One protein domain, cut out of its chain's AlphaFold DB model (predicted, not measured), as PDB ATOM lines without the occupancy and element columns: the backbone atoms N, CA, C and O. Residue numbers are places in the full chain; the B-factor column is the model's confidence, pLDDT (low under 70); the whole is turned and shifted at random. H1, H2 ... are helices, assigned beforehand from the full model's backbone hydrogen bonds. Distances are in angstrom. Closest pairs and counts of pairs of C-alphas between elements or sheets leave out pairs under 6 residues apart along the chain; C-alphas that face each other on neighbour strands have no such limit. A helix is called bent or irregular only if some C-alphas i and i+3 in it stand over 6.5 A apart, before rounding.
ATOM      1  N   ILE A 128     220.432 174.022 173.929       77.44
ATOM      2  CA  ILE A 128     218.993 174.049 173.652       77.44
ATOM      3  C   ILE A 128     218.700 174.048 172.142       77.44
ATOM      4  O   ILE A 128     217.840 173.297 171.688       77.44
ATOM      5  N   ASN A 129     219.425 174.835 171.341       77.12
ATOM      6  CA  ASN A 129     219.246 174.888 169.888       77.12
ATOM      7  C   ASN A 129     219.615 173.556 169.232       77.12
ATOM      8  O   ASN A 129     218.905 173.102 168.339       77.12
ATOM      9  N   ILE A 130     220.671 172.894 169.713       78.50
ATOM     10  CA  ILE A 130     221.089 171.575 169.218       78.50
ATOM     11  C   ILE A 130     219.999 170.541 169.500       78.50
ATOM     12  O   ILE A 130     219.599 169.801 168.603       78.50
ATOM     13  N   VAL A 131     219.468 170.525 170.726       78.94
ATOM     14  CA  VAL A 131     218.391 169.609 171.119       78.94
ATOM     15  C   VAL A 131     217.101 169.894 170.341       78.94
ATOM     16  O   VAL A 131     216.411 168.955 169.956       78.94
ATOM     17  N   ASN A 132     216.796 171.160 170.041       79.69
ATOM     18  CA  ASN A 132     215.611 171.550 169.268       79.69
ATOM     19  C   ASN A 132     215.656 171.094 167.801       79.69
ATOM     20  O   ASN A 132     214.603 170.896 167.196       79.69
ATOM     21  N   VAL A 133     216.850 170.916 167.229       83.56
ATOM     22  CA  VAL A 133     217.027 170.391 165.863       83.56
ATOM     23  C   VAL A 133     216.903 168.860 165.823       83.56
ATOM     24  O   VAL A 133     216.707 168.284 164.751       83.56
ATOM     25  N   LEU A 134     216.967 168.173 166.971       82.94
ATOM     26  CA  LEU A 134     216.811 166.721 167.013       82.94
ATOM     27  C   LEU A 134     215.391 166.312 166.619       82.94
ATOM     28  O   LEU A 134     214.398 166.700 167.236       82.94
ATOM     29  N   ASP A 135     215.302 165.412 165.646       83.12
ATOM     30  CA  ASP A 135     214.047 164.768 165.299       83.12
ATOM     31  C   ASP A 135     213.497 163.939 166.480       83.12
ATOM     32  O   ASP A 135     214.170 163.648 167.477       83.12
ATOM     33  N   LYS A 136     212.239 163.499 166.375       82.56
ATOM     34  CA  LYS A 136     211.586 162.690 167.421       82.56
ATOM     35  C   LYS A 136     212.396 161.435 167.782       82.56
ATOM     36  O   LYS A 136     212.357 160.977 168.928       82.56
ATOM     37  N   LYS A 137     213.118 160.859 166.814       83.50
ATOM     38  CA  LYS A 137     213.989 159.699 167.024       83.50
ATOM     39  C   LYS A 137     215.250 160.085 167.798       83.50
ATOM     40  O   LYS A 137     215.567 159.383 168.757       83.50
ATOM     41  N   GLY A 138     215.919 161.172 167.428       85.56
ATOM     42  CA  GLY A 138     217.092 161.737 168.093       85.56
ATOM     43  C   GLY A 138     216.792 162.112 169.536       85.56
ATOM     44  O   GLY A 138     217.449 161.608 170.441       85.56
ATOM     45  N   SER A 139     215.703 162.841 169.775       85.69
ATOM     46  CA  SER A 139     215.237 163.173 171.129       85.69
ATOM     47  C   SER A 139     214.989 161.917 171.979       85.69
ATOM     48  O   SER A 139     215.474 161.803 173.103       85.69
ATOM     49  N   ARG A 140     214.309 160.896 171.428       84.00
ATOM     50  CA  ARG A 140     214.099 159.612 172.127       84.00
ATOM     51  C   ARG A 140     215.416 158.876 172.390       84.00
ATOM     52  O   ARG A 140     215.532 158.178 173.399       84.00
ATOM     53  N   HIS A 141     216.378 158.965 171.475       86.94
ATOM     54  CA  HIS A 141     217.690 158.344 171.619       86.94
ATOM     55  C   HIS A 141     218.495 159.036 172.723       86.94
ATOM     56  O   HIS A 141     219.019 158.346 173.596       86.94
ATOM     57  N   LEU A 142     218.484 160.369 172.758       89.00
ATOM     58  CA  LEU A 142     219.076 161.181 173.816       89.00
ATOM     59  C   LEU A 142     218.537 160.775 175.188       89.00
ATOM     60  O   LEU A 142     219.318 160.366 176.045       89.00
ATOM     61  N   SER A 143     217.214 160.757 175.383       87.88
ATOM     62  CA  SER A 143     216.620 160.344 176.665       87.88
ATOM     63  C   SER A 143     216.977 158.906 177.046       87.88
ATOM     64  O   SER A 143     217.211 158.610 178.217       87.88
ATOM     65  N   LYS A 144     217.034 157.987 176.072       87.88
ATOM     66  CA  LYS A 144     217.461 156.601 176.321       87.88
ATOM     67  C   LYS A 144     218.928 156.530 176.742       87.88
ATOM     68  O   LYS A 144     219.246 155.744 177.629       87.88
ATOM     69  N   CYS A 145     219.804 157.320 176.132       90.88
ATOM     70  CA  CYS A 145     221.229 157.303 176.438       90.88
ATOM     71  C   CYS A 145     221.559 157.961 177.773       90.88
ATOM     72  O   CYS A 145     222.293 157.364 178.556       90.88
ATOM     73  N   LEU A 146     220.931 159.095 178.092       90.88
ATOM     74  CA  LEU A 146     221.073 159.736 179.401       90.88
ATOM     75  C   LEU A 146     220.627 158.813 180.544       90.88
ATOM     76  O   LEU A 146     221.281 158.774 181.581       90.88
ATOM     77  N   LYS A 147     219.572 158.010 180.341       89.00
ATOM     78  CA  LYS A 147     219.107 157.014 181.326       89.00
ATOM     79  C   LYS A 147     219.961 155.748 181.383       89.00
ATOM     80  O   LYS A 147     219.988 155.080 182.410       89.00
ATOM     81  N   LYS A 148     220.597 155.368 180.273       89.56
ATOM     82  CA  LYS A 148     221.377 154.127 180.182       89.56
ATOM     83  C   LYS A 148     222.763 154.255 180.810       89.56
ATOM     84  O   LYS A 148     223.298 153.256 181.286       89.56
ATOM     85  N   LEU A 149     223.367 155.442 180.760       90.81
ATOM     86  CA  LEU A 149     224.678 155.677 181.357       90.81
ATOM     87  C   LEU A 149     224.543 155.939 182.858       90.81
ATOM     88  O   LEU A 149     223.754 156.784 183.275       90.81
ATOM     89  N   SER A 150     225.343 155.228 183.653       91.38
ATOM     90  CA  SER A 150     225.443 155.468 185.092       91.38
ATOM     91  C   SER A 150     226.155 156.788 185.387       91.38
ATOM     92  O   SER A 150     226.870 157.319 184.529       91.38
ATOM     93  N   TYR A 151     225.998 157.292 186.610       91.19
ATOM     94  CA  TYR A 151     226.686 158.499 187.068       91.19
ATOM     95  C   TYR A 151     228.214 158.372 186.933       91.19
ATOM     96  O   TYR A 151     228.857 159.246 186.357       91.19
ATOM     97  N   GLU A 152     228.789 157.237 187.333       91.94
ATOM     98  CA  GLU A 152     230.237 156.986 187.262       91.94
ATOM     99  C   GLU A 152     230.737 156.990 185.815       91.94
ATOM    100  O   GLU A 152     231.836 157.457 185.520       91.94
ATOM    101  N   THR A 153     229.916 156.484 184.890       90.94
ATOM    102  CA  THR A 153     230.242 156.514 183.461       90.94
ATOM    103  C   THR A 153     230.253 157.944 182.939       90.94
ATOM    104  O   THR A 153     231.159 158.306 182.194       90.94
ATOM    105  N   LYS A 154     229.262 158.756 183.321       91.81
ATOM    106  CA  LYS A 154     229.182 160.155 182.893       91.81
ATOM    107  C   LYS A 154     230.372 160.956 183.412       91.81
ATOM    108  O   LYS A 154     231.023 161.621 182.621       91.81
ATOM    109  N   GLU A 155     230.726 160.798 184.683       91.06
ATOM    110  CA  GLU A 155     231.907 161.446 185.271       91.06
ATOM    111  C   GLU A 155     233.216 160.986 184.608       91.06
ATOM    112  O   GLU A 155     234.089 161.797 184.319       91.06
ATOM    113  N   THR A 156     233.354 159.696 184.286       91.56
ATOM    114  CA  THR A 156     234.589 159.180 183.665       91.56
ATOM    115  C   THR A 156     234.804 159.712 182.244       91.56
ATOM    116  O   THR A 156     235.932 160.033 181.877       91.56
ATOM    117  N   TYR A 157     233.744 159.778 181.431       90.69
ATOM    118  CA  TYR A 157     233.845 160.123 180.006       90.69
ATOM    119  C   TYR A 157     233.572 161.603 179.703       90.69
ATOM    120  O   TYR A 157     234.059 162.109 178.696       90.69
ATOM    121  N   PHE A 158     232.818 162.298 180.557       91.19
ATOM    122  CA  PHE A 158     232.299 163.644 180.301       91.19
ATOM    123  C   PHE A 158     232.495 164.600 181.487       91.19
ATOM    124  O   PHE A 158     231.721 165.539 181.650       91.19
ATOM    125  N   SER A 159     233.532 164.403 182.307       88.81
ATOM    126  CA  SER A 159     233.854 165.281 183.451       88.81
ATOM    127  C   SER A 159     233.929 166.769 183.087       88.81
ATOM    128  O   SER A 159     233.519 167.621 183.871       88.81
ATOM    129  N   ASN A 160     234.399 167.084 181.879       87.06
ATOM    130  CA  ASN A 160     234.504 168.459 181.386       87.06
ATOM    131  C   ASN A 160     233.162 169.069 180.946       87.06
ATOM    132  O   ASN A 160     233.093 170.279 180.779       87.06
ATOM    133  N   PHE A 161     232.121 168.251 180.769       87.25
ATOM    134  CA  PHE A 161     230.815 168.648 180.230       87.25
ATOM    135  C   PHE A 161     229.693 168.493 181.263       87.25
ATOM    136  O   PHE A 161     228.551 168.158 180.937       87.25
ATOM    137  N   LYS A 162     230.023 168.639 182.551       86.44
ATOM    138  CA  LYS A 162     229.082 168.369 183.645       86.44
ATOM    139  C   LYS A 162     227.847 169.271 183.588       86.44
ATOM    140  O   LYS A 162     226.740 168.787 183.798       86.44
ATOM    141  N   LYS A 163     228.039 170.557 183.276       86.44
ATOM    142  CA  LYS A 163     226.950 171.544 183.197       86.44
ATOM    143  C   LYS A 163     226.055 171.281 181.988       86.44
ATOM    144  O   LYS A 163     224.837 171.322 182.083       86.44
ATOM    145  N   GLU A 164     226.664 170.959 180.859       88.12
ATOM    146  CA  GLU A 164     226.001 170.638 179.604       88.12
ATOM    147  C   GLU A 164     225.180 169.352 179.749       88.12
ATOM    148  O   GLU A 164     224.037 169.287 179.304       88.12
ATOM    149  N   LEU A 165     225.714 168.339 180.436       89.56
ATOM    150  CA  LEU A 165     224.969 167.122 180.753       89.56
ATOM    151  C   LEU A 165     223.757 167.386 181.647       89.56
ATOM    152  O   LEU A 165     222.700 166.814 181.394       89.56
ATOM    153  N   GLU A 166     223.890 168.246 182.654       87.94
ATOM    154  CA  GLU A 166     222.781 168.633 183.531       87.94
ATOM    155  C   GLU A 166     221.664 169.331 182.739       87.94
ATOM    156  O   GLU A 166     220.499 168.938 182.826       87.94
ATOM    157  N   ILE A 167     222.029 170.262 181.853       86.94
ATOM    158  CA  ILE A 167     221.092 170.931 180.937       86.94
ATOM    159  C   ILE A 167     220.437 169.917 179.982       86.94
ATOM    160  O   ILE A 167     219.224 169.957 179.760       86.94
ATOM    161  N   LEU A 168     221.200 168.972 179.416       88.62
ATOM    162  CA  LEU A 168     220.648 167.918 178.554       88.62
ATOM    163  C   LEU A 168     219.646 167.038 179.300       88.62
ATOM    164  O   LEU A 168     218.640 166.636 178.714       88.62
ATOM    165  N   GLU A 169     219.908 166.712 180.563       88.25
ATOM    166  CA  GLU A 169     218.986 165.948 181.399       88.25
ATOM    167  C   GLU A 169     217.706 166.731 181.671       88.25
ATOM    168  O   GLU A 169     216.619 166.194 181.444       88.25
ATOM    169  N   GLU A 170     217.815 168.007 182.040       85.81
ATOM    170  CA  GLU A 170     216.667 168.885 182.256       85.81
ATOM    171  C   GLU A 170     215.779 168.959 181.003       85.81
ATOM    172  O   GLU A 170     214.584 168.664 181.065       85.81
ATOM    173  N   ILE A 171     216.362 169.219 179.830       81.38
ATOM    174  CA  ILE A 171     215.609 169.345 178.571       81.38
ATOM    175  C   ILE A 171     215.011 167.995 178.129       81.38
ATOM    176  O   ILE A 171     213.903 167.932 177.586       81.38
ATOM    177  N   SER A 172     215.727 166.893 178.366       78.44
ATOM    178  CA  SER A 172     215.348 165.544 177.927       78.44
ATOM    179  C   SER A 172     214.326 164.855 178.837       78.44
ATOM    180  O   SER A 172     213.693 163.878 178.426       78.44
ATOM    181  N   THR A 173     214.111 165.351 180.060       66.88
ATOM    182  CA  THR A 173     213.121 164.792 181.001       66.88
ATOM    183  C   THR A 173     211.664 164.998 180.581       66.88
ATOM    184  O   THR A 173     210.772 164.430 181.218       66.88
ATOM    185  N   LYS A 174     211.390 165.697 179.466       62.84
ATOM    186  CA  LYS A 174     210.040 165.751 178.888       62.84
ATOM    187  C   LYS A 174     209.486 164.329 178.699       62.84
ATOM    188  O   LYS A 174     210.111 163.506 178.024       62.84
ATOM    189  N   PRO A 175     208.312 164.007 179.273       53.53
ATOM    190  CA  PRO A 175     207.764 162.661 179.222       53.53
ATOM    191  C   PRO A 175     207.410 162.299 177.778       53.53
ATOM    192  O   PRO A 175     206.359 162.662 177.258       53.53
ATOM    193  N   SER A 176     208.294 161.561 177.102       58.56
ATOM    194  CA  SER A 176     207.959 160.961 175.815       58.56
ATOM    195  C   SER A 176     206.882 159.904 176.062       58.56
ATOM    196  O   SER A 176     207.109 158.993 176.866       58.56
ATOM    197  N   ASN A 177     205.740 160.019 175.380       55.94
ATOM    198  CA  ASN A 177     204.618 159.082 175.465       55.94
ATOM    199  C   ASN A 177     205.107 157.632 175.561       55.94
ATOM    200  O   ASN A 177     205.898 157.187 174.722       55.94
ATOM    201  N   LYS A 178     204.655 156.922 176.606       56.19
ATOM    202  CA  LYS A 178     205.010 155.525 176.893       56.19
ATOM    203  C   LYS A 178     204.935 154.720 175.597       56.19
ATOM    204  O   LYS A 178     203.861 154.548 175.028       56.19
ATOM    205  N   SER A 179     206.083 154.253 175.104       58.81
ATOM    206  CA  SER A 179     206.085 153.359 173.951       58.81
ATOM    207  C   SER A 179     205.369 152.079 174.357       58.81
ATOM    208  O   SER A 179     205.739 151.498 175.377       58.81
ATOM    209  N   GLY A 180     204.364 151.659 173.585       63.09
ATOM    210  CA  GLY A 180     203.636 150.417 173.845       63.09
ATOM    211  C   GLY A 180     204.588 149.239 174.070       63.09
ATOM    212  O   GLY A 180     205.699 149.219 173.538       63.09
ATOM    213  N   LEU A 181     204.153 148.263 174.864       59.62
ATOM    214  CA  LEU A 181     204.955 147.124 175.331       59.62
ATOM    215  C   LEU A 181     205.696 146.412 174.176       59.62
ATOM    216  O   LEU A 181     206.885 146.123 174.278       59.62
ATOM    217  N   LEU A 182     205.045 146.274 173.015       56.66
ATOM    218  CA  LEU A 182     205.642 145.730 171.786       56.66
ATOM    219  C   LEU A 182     206.738 146.623 171.185       56.66
ATOM    220  O   LEU A 182     207.778 146.135 170.753       56.66
ATOM    221  N   ALA A 183     206.552 147.942 171.194       61.47
ATOM    222  CA  ALA A 183     207.556 148.891 170.722       61.47
ATOM    223  C   ALA A 183     208.770 148.976 171.661       61.47
ATOM    224  O   ALA A 183     209.838 149.395 171.221       61.47
ATOM    225  N   ALA A 184     208.626 148.603 172.937       61.81
ATOM    226  CA  ALA A 184     209.746 148.468 173.863       61.81
ATOM    227  C   ALA A 184     210.559 147.197 173.568       61.81
ATOM    228  O   ALA A 184     211.779 147.292 173.448       61.81
ATOM    229  N   VAL A 185     209.882 146.061 173.355       58.69
ATOM    230  CA  VAL A 185     210.496 144.756 173.038       58.69
ATOM    231  C   VAL A 185     211.209 144.767 171.680       58.69
ATOM    232  O   VAL A 185     212.324 144.270 171.565       58.69
ATOM    233  N   LEU A 186     210.607 145.387 170.661       58.47
ATOM    234  CA  LEU A 186     211.178 145.457 169.310       58.47
ATOM    235  C   LEU A 186     212.220 146.573 169.147       58.47
ATOM    236  O   LEU A 186     213.001 146.563 168.195       58.47
ATOM    237  N   SER A 187     212.262 147.554 170.058       65.12
ATOM    238  CA  SER A 187     213.283 148.600 169.992       65.12
ATOM    239  C   SER A 187     214.573 148.125 170.648       65.12
ATOM    240  O   SER A 187     214.708 148.145 171.871       65.12
ATOM    241  N   ARG A 188     215.558 147.743 169.830       70.25
ATOM    242  CA  ARG A 188     216.908 147.434 170.312       70.25
ATOM    243  C   ARG A 188     217.449 148.647 171.074       70.25
ATOM    244  O   ARG A 188     217.533 149.748 170.524       70.25
ATOM    245  N   SER A 189     217.743 148.473 172.364       72.06
ATOM    246  CA  SER A 189     218.335 149.553 173.155       72.06
ATOM    247  C   SER A 189     219.747 149.849 172.630       72.06
ATOM    248  O   SER A 189     220.479 148.907 172.312       72.06
ATOM    249  N   PRO A 190     220.146 151.126 172.515       83.31
ATOM    250  CA  PRO A 190     221.491 151.475 172.060       83.31
ATOM    251  C   PRO A 190     222.534 150.924 173.029       83.31
ATOM    252  O   PRO A 190     222.279 150.871 174.228       83.31
ATOM    253  N   SER A 191     223.692 150.471 172.546       89.81
ATOM    254  CA  SER A 191     224.756 149.963 173.427       89.81
ATOM    255  C   SER A 191     225.340 151.081 174.307       89.81
ATOM    256  O   SER A 191     225.158 152.262 174.009       89.81
ATOM    257  N   ARG A 192     226.061 150.730 175.385       89.62
ATOM    258  CA  ARG A 192     226.749 151.726 176.231       89.62
ATOM    259  C   ARG A 192     227.712 152.581 175.401       89.62
ATOM    260  O   ARG A 192     227.644 153.800 175.477       89.62
ATOM    261  N   GLN A 193     228.521 151.947 174.549       91.50
ATOM    262  CA  GLN A 193     229.456 152.651 173.671       91.50
ATOM    263  C   GLN A 193     228.740 153.541 172.653       91.50
ATOM    264  O   GLN A 193     229.147 154.674 172.432       91.50
ATOM    265  N   SER A 194     227.634 153.065 172.072       91.31
ATOM    266  CA  SER A 194     226.820 153.878 171.158       91.31
ATOM    267  C   SER A 194     226.285 155.131 171.849       91.31
ATOM    268  O   SER A 194     226.259 156.189 171.235       91.31
ATOM    269  N   CYS A 195     225.896 155.025 173.121       93.06
ATOM    270  CA  CYS A 195     225.455 156.178 173.897       93.06
ATOM    271  C   CYS A 195     226.583 157.141 174.248       93.06
ATOM    272  O   CYS A 195     226.359 158.345 174.200       93.06
ATOM    273  N   ILE A 196     227.779 156.634 174.554       93.00
ATOM    274  CA  ILE A 196     228.959 157.479 174.770       93.00
ATOM    275  C   ILE A 196     229.268 158.263 173.490       93.00
ATOM    276  O   ILE A 196     229.322 159.483 173.530       93.00
ATOM    277  N   ASN A 197     229.358 157.592 172.341       92.81
ATOM    278  CA  ASN A 197     229.657 158.255 171.070       92.81
ATOM    279  C   ASN A 197     228.569 159.266 170.667       92.81
ATOM    280  O   ASN A 197     228.869 160.322 170.122       92.81
ATOM    281  N   TYR A 198     227.298 158.941 170.922       91.19
ATOM    282  CA  TYR A 198     226.182 159.833 170.615       91.19
ATOM    283  C   TYR A 198     226.202 161.102 171.474       91.19
ATOM    284  O   TYR A 198     225.997 162.195 170.952       91.19
ATOM    285  N   LEU A 199     226.468 160.968 172.777       91.50
ATOM    286  CA  LEU A 199     226.594 162.120 173.668       91.50
ATOM    287  C   LEU A 199     227.860 162.927 173.382       91.50
ATOM    288  O   LEU A 199     227.773 164.144 173.374       91.50
ATOM    289  N   ASP A 200     228.989 162.281 173.075       91.38
ATOM    290  CA  ASP A 200     230.214 162.976 172.656       91.38
ATOM    291  C   ASP A 200     229.945 163.835 171.415       91.38
ATOM    292  O   ASP A 200     230.307 165.003 171.391       91.38
ATOM    293  N   PHE A 201     229.213 163.321 170.420       89.38
ATOM    294  CA  PHE A 201     228.823 164.115 169.251       89.38
ATOM    295  C   PHE A 201     227.987 165.352 169.612       89.38
ATOM    296  O   PHE A 201     228.254 166.436 169.101       89.38
ATOM    297  N   ILE A 202     226.988 165.204 170.488       87.88
ATOM    298  CA  ILE A 202     226.136 166.326 170.915       87.88
ATOM    299  C   ILE A 202     226.947 167.359 171.705       87.88
ATOM    300  O   ILE A 202     226.824 168.549 171.440       87.88
ATOM    301  N   LEU A 203     227.777 166.901 172.642       86.62
ATOM    302  CA  LEU A 203     228.572 167.745 173.535       86.62
ATOM    303  C   LEU A 203     229.773 168.399 172.839       86.62
ATOM    304  O   LEU A 203     230.256 169.431 173.280       86.62
ATOM    305  N   MET A 204     230.274 167.816 171.750       83.81
ATOM    306  CA  MET A 204     231.269 168.471 170.895       83.81
ATOM    307  C   MET A 204     230.658 169.551 169.999       83.81
ATOM    308  O   MET A 204     231.386 170.420 169.525       83.81
ATOM    309  N   ALA A 205     229.364 169.445 169.693       76.38
ATOM    310  CA  ALA A 205     228.655 170.409 168.860       76.38
ATOM    311  C   ALA A 205     228.113 171.605 169.659       76.38
ATOM    312  O   ALA A 205     227.784 172.622 169.047       76.38
ATOM    313  N   SER A 206     227.986 171.462 170.983       66.44
ATOM    314  CA  SER A 206     227.718 172.545 171.936       66.44
ATOM    315  C   SER A 206     228.976 173.294 172.281       66.44
ATOM    316  O   SER A 206     228.864 174.503 172.530       66.44
TER     317      SER A 206
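This is residues 128 to 206 of the 206 residues of an uncharacterized protein of Rhodobacteraceae bacterium TMED111 (UniProt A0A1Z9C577). H2 and H5 make a V, meeting near Cys 145 and Cys 195, and the long, sharply kinked H3 covers one side of it. Short H1 sits near the V's open end, while residues 180 to 186, with H4, stick out from this body and lengthen the whole. The printed part has 79 residues with five named helices, H1 to H5 in order, and no named strand: all helix. It is compact, with a radius of gyration of the C-alphas of 12.5 A and spans of 38 by 25 by 17 A.

H1, residues 128 to 133, begins at C-alpha 128 (218.993, 174.049, 173.652). H2, residues 136 to 148, is 18.2 A long. H3, residues 151 to 172, is 16.2 A from first to last C-alpha; it is irregular, with C-alphas 157 and 160 8.5 A apart, and has a kink of 131 degrees near residue 160. H4 is residues 181 to 186. H5, residues 192 to 205, is 20.2 A long and ends at C-alpha 205 (228.655, 170.409, 168.860).

H3 is the hub. With residues 168 to 171 alone it only just touches H1, with 3 pairs of C-alphas within 8 A, closest Ile 128 and Ile 171 at 7.6 A. H2 and H3 form a helical hairpin, a steep tilt of 43 degrees, opposite ways; residues 169 to 172 of H3 alone touch H2, closest C-alphas Ser 143 and Ser 172, 5.5 A. Residues 157 to 164 of H3 alone touch H5, closest C-alphas Phe 161 and Leu 203, 7.1 A. H2 and H5 touch at a steep tilt of 62 degrees, closest C-alphas Cys 145 and Cys 195, 5.1 A. The helix packing is mostly crossed, with no shallow tilt among the 4 touching pairs. H4 touches no helix. Every O i to N i+4 pair is within hydrogen-bond range in H1, H2, H4 and H5; in H3, 13 of 18 are.

The C-alphas farthest apart are those of Asn 160 and Leu 182, 38.0 A. The printed part has no cut and no long link. Its mean pLDDT is 81.4; residues 173 to 187 and residue 206 are under 70.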